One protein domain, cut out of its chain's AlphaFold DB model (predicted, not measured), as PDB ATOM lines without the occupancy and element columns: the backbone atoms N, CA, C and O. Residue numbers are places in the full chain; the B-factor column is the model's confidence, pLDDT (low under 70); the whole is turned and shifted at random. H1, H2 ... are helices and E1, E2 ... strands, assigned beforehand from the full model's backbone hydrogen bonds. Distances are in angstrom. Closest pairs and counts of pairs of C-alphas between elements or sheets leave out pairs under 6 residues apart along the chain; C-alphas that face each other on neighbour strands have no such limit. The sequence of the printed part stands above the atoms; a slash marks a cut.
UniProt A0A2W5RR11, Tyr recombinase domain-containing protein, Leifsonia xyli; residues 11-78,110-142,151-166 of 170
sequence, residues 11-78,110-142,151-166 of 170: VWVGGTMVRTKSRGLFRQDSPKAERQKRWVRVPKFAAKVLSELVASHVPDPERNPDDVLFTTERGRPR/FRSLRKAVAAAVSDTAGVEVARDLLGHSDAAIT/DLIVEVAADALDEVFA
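This is residues 11 to 78, 110 to 142 and 151 to 166 of the 170 residues of the protein "Tyr recombinase domain-containing protein" of Leifsonia xyli (UniProt A0A2W5RR11). Three crossed helices, H2, H3 and H4, of which H2 is the longest helix of the printed part, cluster at one end, beside a small two-stranded pair, E1 and E4. From that pair two separate arms reach away from the cluster, the helix H1 and the hairpin E2 and E3, in a loosely built half where residues 57 to 78 form a long stretch with no named element. The printed part has 117 residues, with E1, E2, E3, E4, H1, H2, H3, H4 in that order along the chain; the two sheets, E1 - E4 and E2 - E3, are both antiparallel, and the class is mixed, helices and strands. The whole is only just loose, close to compact, with a radius of gyration of the C-alphas of 16.3 A and spans of 45 by 34 by 25 A.

Find C-alpha 11 at (20.755, 52.490, -90.644), where E1, residues 11 to 13, begins. E2 covers residues 16 to 20, 12.6 A long, and E3 residues 24 to 28, 11.8 A. E4 covers residues 38 to 41. Look next at C-alpha 44 at (15.348, 49.627, -79.711), from which H1 runs 18.3 A to residue 56. Beyond the first cut, H2 spans residues 110 to 125, 22.0 A, and H3 residues 127 to 133, 9.9 A. H4, residues 155 to 164, is 14.5 A long and ends at C-alpha 164 at (16.752, 38.449, -76.582).

Start at E1 and E4, antiparallel at 151 degrees, where N 11 and O 40 are within hydrogen-bond range at 2.8 A. E1 runs on into E2 across a break of 2 residues, at 46 degrees. E2 and E3 form a hairpin, with N 18 and O 26 at 2.9 A. E2 and E3 are apart from H1 and from H4, among others. The closest C-alphas of E4 and H4 are those of Arg 41 and Glu 155, 5.5 A apart. H1 and H4 only just touch, with 3 pairs of C-alphas within 8 A, made by residues 44 to 45 of H1 alone; the closest are those of Lys 44 and Asp 162, 6.5 A, and the lines stand about perpendicular at 77 degrees. H2 touches H4, closest at C-alphas Val 121 and Ala 157, 5.8 A, about perpendicular at 83 degrees. H2 touches H3 with its residues 118 to 122 alone, closest at C-alphas Ala 118 and Ala 130, 5.0 A, at a steep tilt of 48 degrees, opposite ways. H3 touches H4, closest at C-alphas Val 129 and Ala 157, 6.5 A. In H1, H2, H3 and H4 every O i to N i+4 pair is within hydrogen-bond range.

The two C-alphas farthest apart are those of Arg 74 and Ala 140, at 47.0 A. Residues 79 to 109 are not printed, with 15.6 A between C-alphas 78 and 110; residues 143 to 150 are not printed either, with 13.9 A between C-alphas 142 and 151. Of the links that are printed whole, none is long. The mean pLDDT of the printed part is 84.0; look for values under 70 at residues 31 to 33, 35, 137 to 142 and 151 to 154.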
ATOM      1  N   VAL A  11      19.362  52.147 -90.358       86.62
ATOM      2  CA  VAL A  11      20.755  52.490 -90.644       86.62
ATOM      3  C   VAL A  11      21.129  51.986 -92.029       86.62
ATOM      4  O   VAL A  11      21.023  50.796 -92.330       86.62
ATOM      5  N   TRP A  12      21.621  52.893 -92.870       87.25
ATOM      6  CA  TRP A  12      22.207  52.545 -94.158       87.25
ATOM      7  C   TRP A  12      23.664  52.113 -93.992       87.25
ATOM      8  O   TRP A  12      24.547  52.918 -93.675       87.25
ATOM      9  N   VAL A  13      23.952  50.840 -94.256       86.19
ATOM     10  CA  VAL A  13      25.321  50.313 -94.237       86.19
ATOM     11  C   VAL A  13      25.944  50.507 -95.613       86.19
ATOM     12  O   VAL A  13      25.985  49.589 -96.422       86.19
ATOM     13  N   GLY A  14      26.410  51.725 -95.888       87.25
ATOM     14  CA  GLY A  14      26.922  52.113 -97.208       87.25
ATOM     15  C   GLY A  14      28.426  52.352 -97.315       87.25
ATOM     16  O   GLY A  14      28.915  52.518 -98.419       87.25
ATOM     17  N   GLY A  15      29.168  52.396 -96.209       88.50
ATOM     18  CA  GLY A  15      30.573  52.808 -96.227       88.50
ATOM     19  C   GLY A  15      31.311  52.454 -94.942       88.50
ATOM     20  O   GLY A  15      30.718  51.930 -93.997       88.50
ATOM     21  N   THR A  16      32.610  52.728 -94.907       89.00
ATOM     22  CA  THR A  16      33.495  52.396 -93.781       89.00
ATOM     23  C   THR A  16      34.411  53.564 -93.436       89.00
ATOM     24  O   THR A  16      34.783  54.356 -94.296       89.00
ATOM     25  N   MET A  17      34.803  53.677 -92.166       90.94
ATOM     26  CA  MET A  17      35.879  54.584 -91.761       90.94
ATOM     27  C   MET A  17      37.223  53.897 -91.990       90.94
ATOM     28  O   MET A  17      37.469  52.816 -91.450       90.94
ATOM     29  N   VAL A  18      38.092  54.517 -92.786       89.62
ATOM     30  CA  VAL A  18      39.393  53.963 -93.175       89.62
ATOM     31  C   VAL A  18      40.489  54.965 -92.851       89.62
ATOM     32  O   VAL A  18      40.340  56.164 -93.075       89.62
ATOM     33  N   ARG A  19      41.622  54.464 -92.351       90.69
ATOM     34  CA  ARG A  19      42.850  55.249 -92.226       90.69
ATOM     35  C   ARG A  19      43.874  54.816 -93.263       90.69
ATOM     36  O   ARG A  19      44.215  53.639 -93.345       90.69
ATOM     37  N   THR A  20      44.439  55.778 -93.984       90.44
ATOM     38  CA  THR A  20      45.632  55.563 -94.813       90.44
ATOM     39  C   THR A  20      46.755  56.506 -94.396       90.44
ATOM     40  O   THR A  20      46.517  57.550 -93.786       90.44
ATOM     41  N   LYS A  21      48.001  56.153 -94.734       89.94
ATOM     42  CA  LYS A  21      49.165  57.019 -94.476       89.94
ATOM     43  C   LYS A  21      49.061  58.369 -95.198       89.94
ATOM     44  O   LYS A  21      49.545  59.360 -94.672       89.94
ATOM     45  N   SER A  22      48.444  58.398 -96.380       92.31
ATOM     46  CA  SER A  22      48.362  59.587 -97.234       92.31
ATOM     47  C   SER A  22      47.171  60.499 -96.930       92.31
ATOM     48  O   SER A  22      47.306  61.709 -97.054       92.31
ATOM     49  N   ARG A  23      46.012  59.943 -96.549       87.94
ATOM     50  CA  ARG A  23      44.768  60.713 -96.351       87.94
ATOM     51  C   ARG A  23      44.383  60.874 -94.879       87.94
ATOM     52  O   ARG A  23      43.467  61.621 -94.564       87.94
ATOM     53  N   GLY A  24      45.065  60.188 -93.962       90.62
ATOM     54  CA  GLY A  24      44.609  60.117 -92.578       90.62
ATOM     55  C   GLY A  24      43.312  59.309 -92.475       90.62
ATOM     56  O   GLY A  24      43.130  58.358 -93.233       90.62
ATOM     57  N   LEU A  25      42.456  59.648 -91.509       92.44
ATOM     58  CA  LEU A  25      41.158  59.001 -91.283       92.44
ATOM     59  C   LEU A  25      40.082  59.693 -92.116       92.44
ATOM     60  O   LEU A  25      39.967  60.912 -92.052       92.44
ATOM     61  N   PHE A  26      39.307  58.917 -92.866       91.38
ATOM     62  CA  PHE A  26      38.217  59.421 -93.697       91.38
ATOM     63  C   PHE A  26      37.138  58.355 -93.891       91.38
ATOM     64  O   PHE A  26      37.397  57.152 -93.742       91.38
ATOM     65  N   ARG A  27      35.939  58.787 -94.277       91.44
ATOM     66  CA  ARG A  27      34.869  57.902 -94.733       91.44
ATOM     67  C   ARG A  27      35.089  57.453 -96.182       91.44
ATOM     68  O   ARG A  27      35.228  58.259 -97.098       91.44
ATOM     69  N   GLN A  28      35.091  56.145 -96.404       90.25
ATOM     70  CA  GLN A  28      35.028  55.519 -97.720       90.25
ATOM     71  C   GLN A  28      33.573  55.140 -98.039       90.25
ATOM     72  O   GLN A  28      32.987  54.313 -97.341       90.25
ATOM     73  N   ASP A  29      33.006  55.713 -99.105       83.94
ATOM     74  CA  ASP A  29      31.578  55.583 -99.464       83.94
ATOM     75  C   ASP A  29      31.185  54.286-100.180       83.94
ATOM     76  O   ASP A  29      30.019  54.102-100.533       83.94
ATOM     77  N   SER A  30      32.135  53.377-100.390       76.56
ATOM     78  CA  SER A  30      31.859  52.085-101.008       76.56
ATOM     79  C   SER A  30      32.429  50.954-100.160       76.56
ATOM     80  O   SER A  30      33.627  50.962 -99.860       76.56
ATOM     81  N   PRO A  31      31.610  49.953 -99.791       69.75
ATOM     82  CA  PRO A  31      32.115  48.728 -99.201       69.75
ATOM     83  C   PRO A  31      32.879  47.911-100.258       69.75
ATOM     84  O   PRO A  31      32.913  48.252-101.441       69.75
ATOM     85  N   LYS A  32      33.480  46.790 -99.842       68.25
ATOM     86  CA  LYS A  32      34.289  45.932-100.726       68.25
ATOM     87  C   LYS A  32      33.493  45.392-101.928       68.25
ATOM     88  O   LYS A  32      34.096  45.067-102.946       68.25
ATOM     89  N   ALA A  33      32.169  45.277-101.815       68.94
ATOM     90  CA  ALA A  33      31.278  44.930-102.921       68.94
ATOM     91  C   ALA A  33      29.913  45.619-102.775       68.94
ATOM     92  O   ALA A  33      29.382  45.666-101.667       68.94
ATOM     93  N   GLU A  34      29.308  46.067-103.883       70.31
ATOM     94  CA  GLU A  34      28.004  46.764-103.903       70.31
ATOM     95  C   GLU A  34      26.902  46.008-103.150       70.31
ATOM     96  O   GLU A  34      26.169  46.603-102.370       70.31
ATOM     97  N   ARG A  35      26.868  44.678-103.266       68.88
ATOM     98  CA  ARG A  35      25.925  43.797-102.552       68.88
ATOM     99  C   ARG A  35      26.008  43.839-101.018       68.88
ATOM    100  O   ARG A  35      25.195  43.222-100.347       68.88
ATOM    101  N   GLN A  36      27.037  44.464-100.445       70.44
ATOM    102  CA  GLN A  36      27.156  44.632 -98.992       70.44
ATOM    103  C   GLN A  36      26.359  45.838 -98.483       70.44
ATOM    104  O   GLN A  36      26.137  45.947 -97.271       70.44
ATOM    105  N   LYS A  37      25.952  46.726 -99.398       80.44
ATOM    106  CA  LYS A  37      25.083  47.858 -99.110       80.44
ATOM    107  C   LYS A  37      23.689  47.351 -98.763       80.44
ATOM    108  O   LYS A  37      23.149  46.519 -99.480       80.44
ATOM    109  N   ARG A  38      23.147  47.807 -97.636       78.44
ATOM    110  CA  ARG A  38      21.826  47.384 -97.151       78.44
ATOM    111  C   ARG A  38      21.286  48.339 -96.101       78.44
ATOM    112  O   ARG A  38      22.063  48.972 -95.379       78.44
ATOM    113  N   TRP A  39      19.966  48.381 -95.989       82.00
ATOM    114  CA  TRP A  39      19.291  48.969 -94.842       82.00
ATOM    115  C   TRP A  39      19.197  47.952 -93.709       82.00
ATOM    116  O   TRP A  39      18.965  46.763 -93.920       82.00
ATOM    117  N   VAL A  40      19.423  48.432 -92.493       81.81
ATOM    118  CA  VAL A  40      19.387  47.641 -91.266       81.81
ATOM    119  C   VAL A  40      18.437  48.354 -90.317       81.81
ATOM    120  O   VAL A  40      18.752  49.456 -89.868       81.81
ATOM    121  N   ARG A  41      17.289  47.748 -89.998       86.62
ATOM    122  CA  ARG A  41      16.525  48.166 -88.816       86.62
ATOM    123  C   ARG A  41      17.356  47.814 -87.595       86.62
ATOM    124  O   ARG A  41      17.840  46.689 -87.490       86.62
ATOM    125  N   VAL A  42      17.591  48.788 -86.727       87.56
ATOM    126  CA  VAL A  42      18.327  48.552 -85.484       87.56
ATOM    127  C   VAL A  42      17.345  48.248 -84.349       87.56
ATOM    128  O   VAL A  42      16.244  48.802 -84.347       87.56
ATOM    129  N   PRO A  43      17.719  47.380 -83.393       89.69
ATOM    130  CA  PRO A  43      16.907  47.126 -82.205       89.69
ATOM    131  C   PRO A  43      16.763  48.393 -81.349       89.69
ATOM    132  O   PRO A  43      17.585  49.313 -81.439       89.69
ATOM    133  N   LYS A  44      15.737  48.443 -80.497       88.81
ATOM    134  CA  LYS A  44      15.348  49.627 -79.711       88.81
ATOM    135  C   LYS A  44      16.476  50.164 -78.839       88.81
ATOM    136  O   LYS A  44      16.707  51.373 -78.836       88.81
ATOM    137  N   PHE A  45      17.226  49.285 -78.175       86.62
ATOM    138  CA  PHE A  45      18.359  49.698 -77.339       86.62
ATOM    139  C   PHE A  45      19.431  50.433 -78.164       86.62
ATOM    140  O   PHE A  45      19.999  51.433 -77.728       86.62
ATOM    141  N   ALA A  46      19.679  49.994 -79.403       89.94
ATOM    142  CA  ALA A  46      20.618  50.654 -80.305       89.94
ATOM    143  C   ALA A  46      20.024  51.943 -80.893       89.94
ATOM    144  O   ALA A  46      20.736  52.939 -81.026       89.94
ATOM    145  N   ALA A  47      18.725  51.953 -81.210       90.94
ATOM    146  CA  ALA A  47      18.009  53.140 -81.675       90.94
ATOM    147  C   ALA A  47      18.065  54.278 -80.645       90.94
ATOM    148  O   ALA A  47      18.295  55.429 -81.018       90.94
ATOM    149  N   LYS A  48      17.917  53.955 -79.355       90.19
ATOM    150  CA  LYS A  48      18.045  54.898 -78.236       90.19
ATOM    151  C   LYS A  48      19.426  55.556 -78.214       90.19
ATOM    152  O   LYS A  48      19.510  56.776 -78.317       90.19
ATOM    153  N   VAL A  49      20.498  54.757 -78.206       91.19
ATOM    154  CA  VAL A  49      21.884  55.266 -78.224       91.19
ATOM    155  C   VAL A  49      22.151  56.132 -79.458       91.19
ATOM    156  O   VAL A  49      22.738  57.205 -79.352       91.19
ATOM    157  N   LEU A  50      21.708  55.702 -80.644       91.88
ATOM    158  CA  LEU A  50      21.869  56.496 -81.866       91.88
ATOM    159  C   LEU A  50      21.098  57.820 -81.799       91.88
ATOM    160  O   LEU A  50      21.612  58.837 -82.256       91.88
ATOM    161  N   SER A  51      19.900  57.821 -81.218       90.81
ATOM    162  CA  SER A  51      19.087  59.032 -81.060       90.81
ATOM    163  C   SER A  51      19.741  60.028 -80.103       90.81
ATOM    164  O   SER A  51      19.777  61.218 -80.399       90.81
ATOM    165  N   GLU A  52      20.320  59.550 -78.999       91.38
ATOM    166  CA  GLU A  52      21.099  60.376 -78.067       91.38
ATOM    167  C   GLU A  52      22.336  60.976 -78.749       91.38
ATOM    168  O   GLU A  52      22.592  62.176 -78.627       91.38
ATOM    169  N   LEU A  53      23.060  60.175 -79.541       92.38
ATOM    170  CA  LEU A  53      24.195  60.661 -80.326       92.38
ATOM    171  C   LEU A  53      23.769  61.752 -81.310       92.38
ATOM    172  O   LEU A  53      24.397  62.806 -81.333       92.38
ATOM    173  N   VAL A  54      22.686  61.543 -82.065       92.31
ATOM    174  CA  VAL A  54      22.138  62.543 -82.998       92.31
ATOM    175  C   VAL A  54      21.703  63.814 -82.266       92.31
ATOM    176  O   VAL A  54      22.022  64.907 -82.720       92.31
ATOM    177  N   ALA A  55      21.018  63.695 -81.127       92.19
ATOM    178  CA  ALA A  55      20.560  64.846 -80.349       92.19
ATOM    179  C   ALA A  55      21.723  65.672 -79.771       92.19
ATOM    180  O   ALA A  55      21.611  66.889 -79.639       92.19
ATOM    181  N   SER A  56      22.835  65.013 -79.432       90.25
ATOM    182  CA  SER A  56      24.055  65.656 -78.925       90.25
ATOM    183  C   SER A  56      25.001  66.162 -80.022       90.25
ATOM    184  O   SER A  56      25.967  66.868 -79.726       90.25
ATOM    185  N   HIS A  57      24.753  65.792 -81.280       92.19
ATOM    186  CA  HIS A  57      25.648  66.082 -82.392       92.19
ATOM    187  C   HIS A  57      25.568  67.551 -82.808       92.19
ATOM    188  O   HIS A  57      24.493  68.094 -83.057       92.19
ATOM    189  N   VAL A  58      26.735  68.181 -82.933       91.44
ATOM    190  CA  VAL A  58      26.879  69.550 -83.432       91.44
ATOM    191  C   VAL A  58      27.812  69.507 -84.643       91.44
ATOM    192  O   VAL A  58      28.988  69.172 -84.472       91.44
ATOM    193  N   PRO A  59      27.325  69.834 -85.856       93.44
ATOM    194  CA  PRO A  59      28.163  69.856 -87.047       93.44
ATOM    195  C   PRO A  59      29.344  70.825 -86.906       93.44
ATOM    196  O   PRO A  59      29.168  72.009 -86.615       93.44
ATOM    197  N   ASP A  60      30.549  70.320 -87.156       95.38
ATOM    198  CA  ASP A  60      31.800  71.085 -87.188       95.38
ATOM    199  C   ASP A  60      32.645  70.567 -88.363       95.38
ATOM    200  O   ASP A  60      33.404  69.607 -88.202       95.38
ATOM    201  N   PRO A  61      32.523  71.167 -89.560       94.31
ATOM    202  CA  PRO A  61      33.237  70.702 -90.747       94.31
ATOM    203  C   PRO A  61      34.766  70.784 -90.636       94.31
ATOM    204  O   PRO A  61      35.467  70.071 -91.353       94.31
ATOM    205  N   GLU A  62      35.307  71.624 -89.746       93.25
ATOM    206  CA  GLU A  62      36.755  71.737 -89.548       93.25
ATOM    207  C   GLU A  62      37.312  70.545 -88.758       93.25
ATOM    208  O   GLU A  62      38.433  70.084 -89.002       93.25
ATOM    209  N   ARG A  63      36.540  70.025 -87.796       92.50
ATOM    210  CA  ARG A  63      36.954  68.901 -86.935       92.50
ATOM    211  C   ARG A  63      36.396  67.552 -87.368       92.50
ATOM    212  O   ARG A  63      37.043  66.531 -87.110       92.50
ATOM    213  N   ASN A  64      35.233  67.558 -88.003       93.88
ATOM    214  CA  ASN A  64      34.437  66.407 -88.404       93.88
ATOM    215  C   ASN A  64      33.919  66.588 -89.845       93.88
ATOM    216  O   ASN A  64      32.722  66.766 -90.060       93.88
ATOM    217  N   PRO A  65      34.812  66.550 -90.850       91.19
ATOM    218  CA  PRO A  65      34.447  66.833 -92.242       91.19
ATOM    219  C   PRO A  65      33.467  65.814 -92.844       91.19
ATOM    220  O   PRO A  65      32.759  66.146 -93.788       91.19
ATOM    221  N   ASP A  66      33.425  64.593 -92.302       90.50
ATOM    222  CA  ASP A  66      32.525  63.514 -92.734       90.50
ATOM    223  C   ASP A  66      31.226  63.450 -91.893       90.50
ATOM    224  O   ASP A  66      30.459  62.498 -92.033       90.50
ATOM    225  N   ASP A  67      31.009  64.419 -90.992       93.19
ATOM    226  CA  ASP A  67      29.819  64.572 -90.139       93.19
ATOM    227  C   ASP A  67      29.409  63.291 -89.378       93.19
ATOM    228  O   ASP A  67      28.240  62.921 -89.280       93.19
ATOM    229  N   VAL A  68      30.395  62.551 -88.856       93.88
ATOM    230  CA  VAL A  68      30.141  61.265 -88.188       93.88
ATOM    231  C   VAL A  68      29.633  61.446 -86.758       93.88
ATOM    232  O   VAL A  68      30.096  62.328 -86.043       93.88
ATOM    233  N   LEU A  69      28.765  60.534 -86.308       93.88
ATOM    234  CA  LEU A  69      28.202  60.539 -84.948       93.88
ATOM    235  C   LEU A  69      29.188  60.045 -83.875       93.88
ATOM    236  O   LEU A  69      29.195  60.527 -82.746       93.88
ATOM    237  N   PHE A  70      30.044  59.072 -84.208       93.69
ATOM    238  CA  PHE A  70      31.004  58.505 -83.258       93.69
ATOM    239  C   PHE A  70      32.279  59.345 -83.213       93.69
ATOM    240  O   PHE A  70      33.224  59.134 -83.983       93.69
ATOM    241  N   THR A  71      32.308  60.291 -82.284       94.12
ATOM    242  CA  THR A  71      33.416  61.229 -82.119       94.12
ATOM    243  C   THR A  71      34.150  61.036 -80.790       94.12
ATOM    244  O   THR A  71      33.778  60.262 -79.909       94.12
ATOM    245  N   THR A  72      35.306  61.679 -80.675       91.50
ATOM    246  CA  THR A  72      35.967  61.945 -79.393       91.50
ATOM    247  C   THR A  72      35.271  63.097 -78.670       91.50
ATOM    248  O   THR A  72      34.582  63.881 -79.309       91.50
ATOM    249  N   GLU A  73      35.554  63.297 -77.381       87.56
ATOM    250  CA  GLU A  73      35.056  64.455 -76.610       87.56
ATOM    251  C   GLU A  73      35.370  65.815 -77.261       87.56
ATOM    252  O   GLU A  73      34.700  66.808 -77.010       87.56
ATOM    253  N   ARG A  74      36.395  65.878 -78.124       89.25
ATOM    254  CA  ARG A  74      36.783  67.091 -78.863       89.25
ATOM    255  C   ARG A  74      36.071  67.251 -80.215       89.25
ATOM    256  O   ARG A  74      36.486  68.117 -80.991       89.25
ATOM    257  N   GLY A  75      35.094  66.398 -80.522       90.75
ATOM    258  CA  GLY A  75      34.305  66.419 -81.759       90.75
ATOM    259  C   GLY A  75      35.003  65.830 -82.988       90.75
ATOM    260  O   GLY A  75      34.529  66.000 -84.100       90.75
ATOM    261  N   ARG A  76      36.145  65.143 -82.834       92.81
ATOM    262  CA  ARG A  76      36.857  64.515 -83.971       92.81
ATOM    263  C   ARG A  76      36.373  63.085 -84.225       92.81
ATOM    264  O   ARG A  76      36.187  62.384 -83.226       92.81
ATOM    265  N   PRO A  77      36.281  62.614 -85.486       94.06
ATOM    266  CA  PRO A  77      35.961  61.226 -85.814       94.06
ATOM    267  C   PRO A  77      36.812  60.236 -85.021       94.06
ATOM    268  O   PRO A  77      38.038  60.380 -84.933       94.06
ATOM    269  N   ARG A  78      36.172  59.225 -84.430       92.81
ATOM    270  CA  ARG A  78      36.888  58.202 -83.670       92.81
ATOM    271  C   ARG A  78      37.543  57.193 -84.608       92.81
ATOM    272  O   ARG A  78      36.915  56.643 -85.507       92.81
ATOM    273  N   PHE A 110      35.281  42.462 -81.361       91.44
ATOM    274  CA  PHE A 110      34.184  42.893 -82.251       91.44
ATOM    275  C   PHE A 110      33.666  41.766 -83.153       91.44
ATOM    276  O   PHE A 110      32.483  41.720 -83.489       91.44
ATOM    277  N   ARG A 111      34.541  40.823 -83.530       90.75
ATOM    278  CA  ARG A 111      34.151  39.658 -84.324       90.75
ATOM    279  C   ARG A 111      33.298  38.683 -83.515       90.75
ATOM    280  O   ARG A 111      32.346  38.149 -84.078       90.75
ATOM    281  N   SER A 112      33.622  38.428 -82.246       92.12
ATOM    282  CA  SER A 112      32.800  37.552 -81.401       92.12
ATOM    283  C   SER A 112      31.480  38.214 -81.020       92.12
ATOM    284  O   SER A 112      30.462  37.544 -81.119       92.12
ATOM    285  N   LEU A 113      31.456  39.527 -80.760       91.94
ATOM    286  CA  LEU A 113      30.209  40.288 -80.589       91.94
ATOM    287  C   LEU A 113      29.295  40.156 -81.816       91.94
ATOM    288  O   LEU A 113      28.123  39.809 -81.695       91.94
ATOM    289  N   ARG A 114      29.846  40.336 -83.025       90.06
ATOM    290  CA  ARG A 114      29.095  40.140 -84.277       90.06
ATOM    291  C   ARG A 114      28.565  38.710 -84.427       90.06
ATOM    292  O   ARG A 114      27.460  38.527 -84.928       90.06
ATOM    293  N   LYS A 115      29.346  37.700 -84.030       90.44
ATOM    294  CA  LYS A 115      28.916  36.294 -84.060       90.44
ATOM    295  C   LYS A 115      27.822  36.005 -83.034       90.44
ATOM    296  O   LYS A 115      26.891  35.292 -83.376       90.44
ATOM    297  N   ALA A 116      27.917  36.563 -81.829       91.19
ATOM    298  CA  ALA A 116      26.915  36.399 -80.781       91.19
ATOM    299  C   ALA A 116      25.554  36.956 -81.222       91.19
ATOM    300  O   ALA A 116      24.550  36.266 -81.112       91.19
ATOM    301  N   VAL A 117      25.541  38.146 -81.834       91.31
ATOM    302  CA  VAL A 117      24.330  38.730 -82.440       91.31
ATOM    303  C   VAL A 117      23.737  37.807 -83.509       91.31
ATOM    304  O   VAL A 117      22.533  37.578 -83.531       91.31
ATOM    305  N   ALA A 118      24.569  37.249 -84.389       89.50
ATOM    306  CA  ALA A 118      24.087  36.336 -85.422       89.50
ATOM    307  C   ALA A 118      23.559  35.012 -84.857       89.50
ATOM    308  O   ALA A 118      22.583  34.493 -85.381       89.50
ATOM    309  N   ALA A 119      24.182  34.479 -83.803       90.75
ATOM    310  CA  ALA A 119      23.699  33.288 -83.114       90.75
ATOM    311  C   ALA A 119      22.329  33.548 -82.472       90.75
ATOM    312  O   ALA A 119      21.388  32.830 -82.774       90.75
ATOM    313  N   ALA A 120      22.181  34.646 -81.722       91.94
ATOM    314  CA  ALA A 120      20.907  35.045 -81.117       91.94
ATOM    315  C   ALA A 120      19.775  35.181 -82.154       91.94
ATOM    316  O   ALA A 120      18.666  34.684 -81.957       91.94
ATOM    317  N   VAL A 121      20.069  35.808 -83.298       90.19
ATOM    318  CA  VAL A 121      19.112  35.920 -84.410       90.19
ATOM    319  C   VAL A 121      18.847  34.562 -85.058       90.19
ATOM    320  O   VAL A 121      17.709  34.280 -85.404       90.19
ATOM    321  N   SER A 122      19.857  33.705 -85.210       90.62
ATOM    322  CA  SER A 122      19.676  32.362 -85.771       90.62
ATOM    323  C   SER A 122      18.771  31.500 -84.894       90.62
ATOM    324  O   SER A 122      17.922  30.789 -85.425       90.62
ATOM    325  N   ASP A 123      18.938  31.583 -83.575       91.00
ATOM    326  CA  ASP A 123      18.171  30.804 -82.605       91.00
ATOM    327  C   ASP A 123      16.705  31.264 -82.534       91.00
ATOM    328  O   ASP A 123      15.810  30.441 -82.359       91.00
ATOM    329  N   THR A 124      16.454  32.562 -82.732       90.44
ATOM    330  CA  THR A 124      15.113  33.165 -82.604       90.44
ATOM    331  C   THR A 124      14.360  33.248 -83.939       90.44
ATOM    332  O   THR A 124      13.161  33.000 -84.006       90.44
ATOM    333  N   ALA A 125      15.058  33.591 -85.025       85.75
ATOM    334  CA  ALA A 125      14.482  33.929 -86.333       85.75
ATOM    335  C   ALA A 125      15.020  33.077 -87.500       85.75
ATOM    336  O   ALA A 125      14.588  33.243 -88.642       85.75
ATOM    337  N   GLY A 126      15.943  32.153 -87.233       85.69
ATOM    338  CA  GLY A 126      16.471  31.213 -88.215       85.69
ATOM    339  C   GLY A 126      17.753  31.661 -88.925       85.69
ATOM    340  O   GLY A 126      18.108  32.841 -89.010       85.69
ATOM    341  N   VAL A 127      18.459  30.669 -89.473       86.12
ATOM    342  CA  VAL A 127      19.802  30.823 -90.058       86.12
ATOM    343  C   VAL A 127      19.844  31.763 -91.267       86.12
ATOM    344  O   VAL A 127      20.821  32.489 -91.442       86.12
ATOM    345  N   GLU A 128      18.784  31.801 -92.078       83.00
ATOM    346  CA  GLU A 128      18.710  32.662 -93.266       83.00
ATOM    347  C   GLU A 128      18.673  34.149 -92.873       83.00
ATOM    348  O   GLU A 128      19.451  34.945 -93.395       83.00
ATOM    349  N   VAL A 129      17.874  34.508 -91.859       82.19
ATOM    350  CA  VAL A 129      17.798  35.882 -91.326       82.19
ATOM    351  C   VAL A 129      19.142  36.308 -90.726       82.19
ATOM    352  O   VAL A 129      19.628  37.414 -90.980       82.19
ATOM    353  N   ALA A 130      19.795  35.417 -89.973       84.56
ATOM    354  CA  ALA A 130      21.126  35.672 -89.423       84.56
ATOM    355  C   ALA A 130      22.183  35.869 -90.525       84.56
ATOM    356  O   ALA A 130      23.037  36.760 -90.429       84.56
ATOM    357  N   ARG A 131      22.124  35.064 -91.592       81.81
ATOM    358  CA  ARG A 131      23.024  35.165 -92.747       81.81
ATOM    359  C   ARG A 131      22.877  36.512 -93.454       81.81
ATOM    360  O   ARG A 131      23.889  37.153 -93.767       81.81
ATOM    361  N   ASP A 132      21.644  36.959 -93.649       79.25
ATOM    362  CA  ASP A 132      21.356  38.209 -94.338       79.25
ATOM    363  C   ASP A 132      21.734  39.434 -93.486       79.25
ATOM    364  O   ASP A 132      22.379  40.362 -93.987       79.25
ATOM    365  N   LEU A 133      21.489  39.402 -92.166       80.12
ATOM    366  CA  LEU A 133      22.008  40.405 -91.220       80.12
ATOM    367  C   LEU A 133      23.542  40.523 -91.311       80.12
ATOM    368  O   LEU A 133      24.118  41.628 -91.327       80.12
ATOM    369  N   LEU A 134      24.223  39.375 -91.401       78.56
ATOM    370  CA  LEU A 134      25.672  39.303 -91.551       78.56
ATOM    371  C   LEU A 134      26.170  39.749 -92.937       78.56
ATOM    372  O   LEU A 134      27.373  39.992 -93.090       78.56
ATOM    373  N   GLY A 135      25.293  39.898 -93.931       72.38
ATOM    374  CA  GLY A 135      25.679  40.186 -95.313       72.38
ATOM    375  C   GLY A 135      26.533  39.072 -95.935       72.38
ATOM    376  O   GLY A 135      27.378  39.341 -96.797       72.38
ATOM    377  N   HIS A 136      26.377  37.833 -95.453       71.38
ATOM    378  CA  HIS A 136      27.081  36.652 -95.948       71.38
ATOM    379  C   HIS A 136      26.290  36.024 -97.101       71.38
ATOM    380  O   HIS A 136      25.578  35.052 -96.915       71.38
ATOM    381  N   SER A 137      26.401  36.550 -98.316       53.47
ATOM    382  CA  SER A 137      25.871  35.833 -99.481       53.47
ATOM    383  C   SER A 137      26.845  34.714 -99.875       53.47
ATOM    384  O   SER A 137      27.904  35.012-100.439       53.47
ATOM    385  N   ASP A 138      26.505  33.453 -99.621       43.91
ATOM    386  CA  ASP A 138      27.003  32.380-100.485       43.91
ATOM    387  C   ASP A 138      26.286  32.499-101.832       43.91
ATOM    388  O   ASP A 138      25.083  32.744-101.892       43.91
ATOM    389  N   ALA A 139      27.032  32.356-102.925       41.44
ATOM    390  CA  ALA A 139      26.572  32.582-104.299       41.44
ATOM    391  C   ALA A 139      25.471  31.610-104.790       41.44
ATOM    392  O   ALA A 139      25.144  31.614-105.971       41.44
ATOM    393  N   ALA A 140      24.920  30.761-103.916       38.16
ATOM    394  CA  ALA A 140      24.122  29.595-104.287       38.16
ATOM    395  C   ALA A 140      22.600  29.754-104.117       38.16
ATOM    396  O   ALA A 140      21.866  28.884-104.576       38.16
ATOM    397  N   ILE A 141      22.095  30.831-103.502       40.22
ATOM    398  CA  ILE A 141      20.642  31.034-103.351       40.22
ATOM    399  C   ILE A 141      20.255  32.416-103.858       40.22
ATOM    400  O   ILE A 141      20.094  33.337-103.071       40.22
ATOM    401  N   THR A 142      20.087  32.566-105.171       35.41
ATOM    402  CA  THR A 142      19.295  33.683-105.716       35.41
ATOM    403  C   THR A 142      18.855  33.384-107.146       35.41
ATOM    404  O   THR A 142      19.333  33.979-108.101       35.41
ATOM    405  N   ASP A 151      15.411  45.726-100.076       52.84
ATOM    406  CA  ASP A 151      16.411  45.482 -99.025       52.84
ATOM    407  C   ASP A 151      15.993  45.658 -97.553       52.84
ATOM    408  O   ASP A 151      16.765  46.155 -96.733       52.84
ATOM    409  N   LEU A 152      14.794  45.205 -97.190       52.44
ATOM    410  CA  LEU A 152      14.254  45.291 -95.828       52.44
ATOM    411  C   LEU A 152      14.340  43.941 -95.093       52.44
ATOM    412  O   LEU A 152      13.377  43.429 -94.537       52.44
ATOM    413  N   ILE A 153      15.525  43.328 -95.144       56.28
ATOM    414  CA  ILE A 153      15.761  41.945 -94.689       56.28
ATOM    415  C   ILE A 153      15.982  41.860 -93.158       56.28
ATOM    416  O   ILE A 153      15.967  40.787 -92.565       56.28
ATOM    417  N   VAL A 154      16.144  43.001 -92.478       63.78
ATOM    418  CA  VAL A 154      16.634  43.061 -91.085       63.78
ATOM    419  C   VAL A 154      15.551  43.433 -90.059       63.78
ATOM    420  O   VAL A 154      15.843  43.544 -88.874       63.78
ATOM    421  N   GLU A 155      14.288  43.588 -90.469       71.38
ATOM    422  CA  GLU A 155      13.190  43.850 -89.521       71.38
ATOM    423  C   GLU A 155      13.056  42.739 -88.480       71.38
ATOM    424  O   GLU A 155      13.132  43.012 -87.283       71.38
ATOM    425  N   VAL A 156      12.978  41.493 -88.956       79.94
ATOM    426  CA  VAL A 156      12.838  40.297 -88.113       79.94
ATOM    427  C   VAL A 156      14.049  40.119 -87.195       79.94
ATOM    428  O   VAL A 156      13.912  39.709 -86.048       79.94
ATOM    429  N   ALA A 157      15.246  40.468 -87.671       83.44
ATOM    430  CA  ALA A 157      16.451  40.395 -86.853       83.44
ATOM    431  C   ALA A 157      16.440  41.426 -85.714       83.44
ATOM    432  O   ALA A 157      16.917  41.126 -84.625       83.44
ATOM    433  N   ALA A 158      15.912  42.629 -85.947       86.31
ATOM    434  CA  ALA A 158      15.779  43.635 -84.899       86.31
ATOM    435  C   ALA A 158      14.747  43.222 -83.842       86.31
ATOM    436  O   ALA A 158      15.033  43.382 -82.661       86.31
ATOM    437  N   ASP A 159      13.618  42.622 -84.238       88.12
ATOM    438  CA  ASP A 159      12.635  42.097 -83.278       88.12
ATOM    439  C   ASP A 159      13.211  40.937 -82.453       88.12
ATOM    440  O   ASP A 159      13.069  40.921 -81.234       88.12
ATOM    441  N   ALA A 160      13.944  40.017 -83.091       87.25
ATOM    442  CA  ALA A 160      14.646  38.944 -82.389       87.25
ATOM    443  C   ALA A 160      15.664  39.483 -81.369       87.25
ATOM    444  O   ALA A 160      15.791  38.959 -80.266       87.25
ATOM    445  N   LEU A 161      16.393  40.544 -81.720       89.44
ATOM    446  CA  LEU A 161      17.337  41.180 -80.803       89.44
ATOM    447  C   LEU A 161      16.624  41.936 -79.676       89.44
ATOM    448  O   LEU A 161      17.104  41.895 -78.548       89.44
ATOM    449  N   ASP A 162      15.496  42.590 -79.951       90.44
ATOM    450  CA  ASP A 162      14.666  43.212 -78.915       90.44
ATOM    451  C   ASP A 162      14.140  42.168 -77.920       90.44
ATOM    452  O   ASP A 162      14.134  42.431 -76.720       90.44
ATOM    453  N   GLU A 163      13.742  40.982 -78.387       90.06
ATOM    454  CA  GLU A 163      13.300  39.878 -77.527       90.06
ATOM    455  C   GLU A 163      14.447  39.343 -76.660       90.06
ATOM    456  O   GLU A 163      14.331  39.292 -75.434       90.06
ATOM    457  N   VAL A 164      15.583  39.008 -77.281       90.19
ATOM    458  CA  VAL A 164      16.752  38.449 -76.582       90.19
ATOM    459  C   VAL A 164      17.328  39.434 -75.558       90.19
ATOM    460  O   VAL A 164      17.833  39.016 -74.516       90.19
ATOM    461  N   PHE A 165      17.250  40.738 -75.831       86.06
ATOM    462  CA  PHE A 165      17.874  41.784 -75.020       86.06
ATOM    463  C   PHE A 165      16.882  42.709 -74.300       86.06
ATOM    464  O   PHE A 165      17.274  43.786 -73.849       86.06
ATOM    465  N   ALA A 166      15.628  42.284 -74.117       82.19
ATOM    466  CA  ALA A 166      14.555  43.090 -73.522       82.19
ATOM    467  C   ALA A 166      14.873  43.685 -72.129       82.19
ATOM    468  O   ALA A 166      14.214  44.628 -71.701       82.19
TER     469      ALA A 166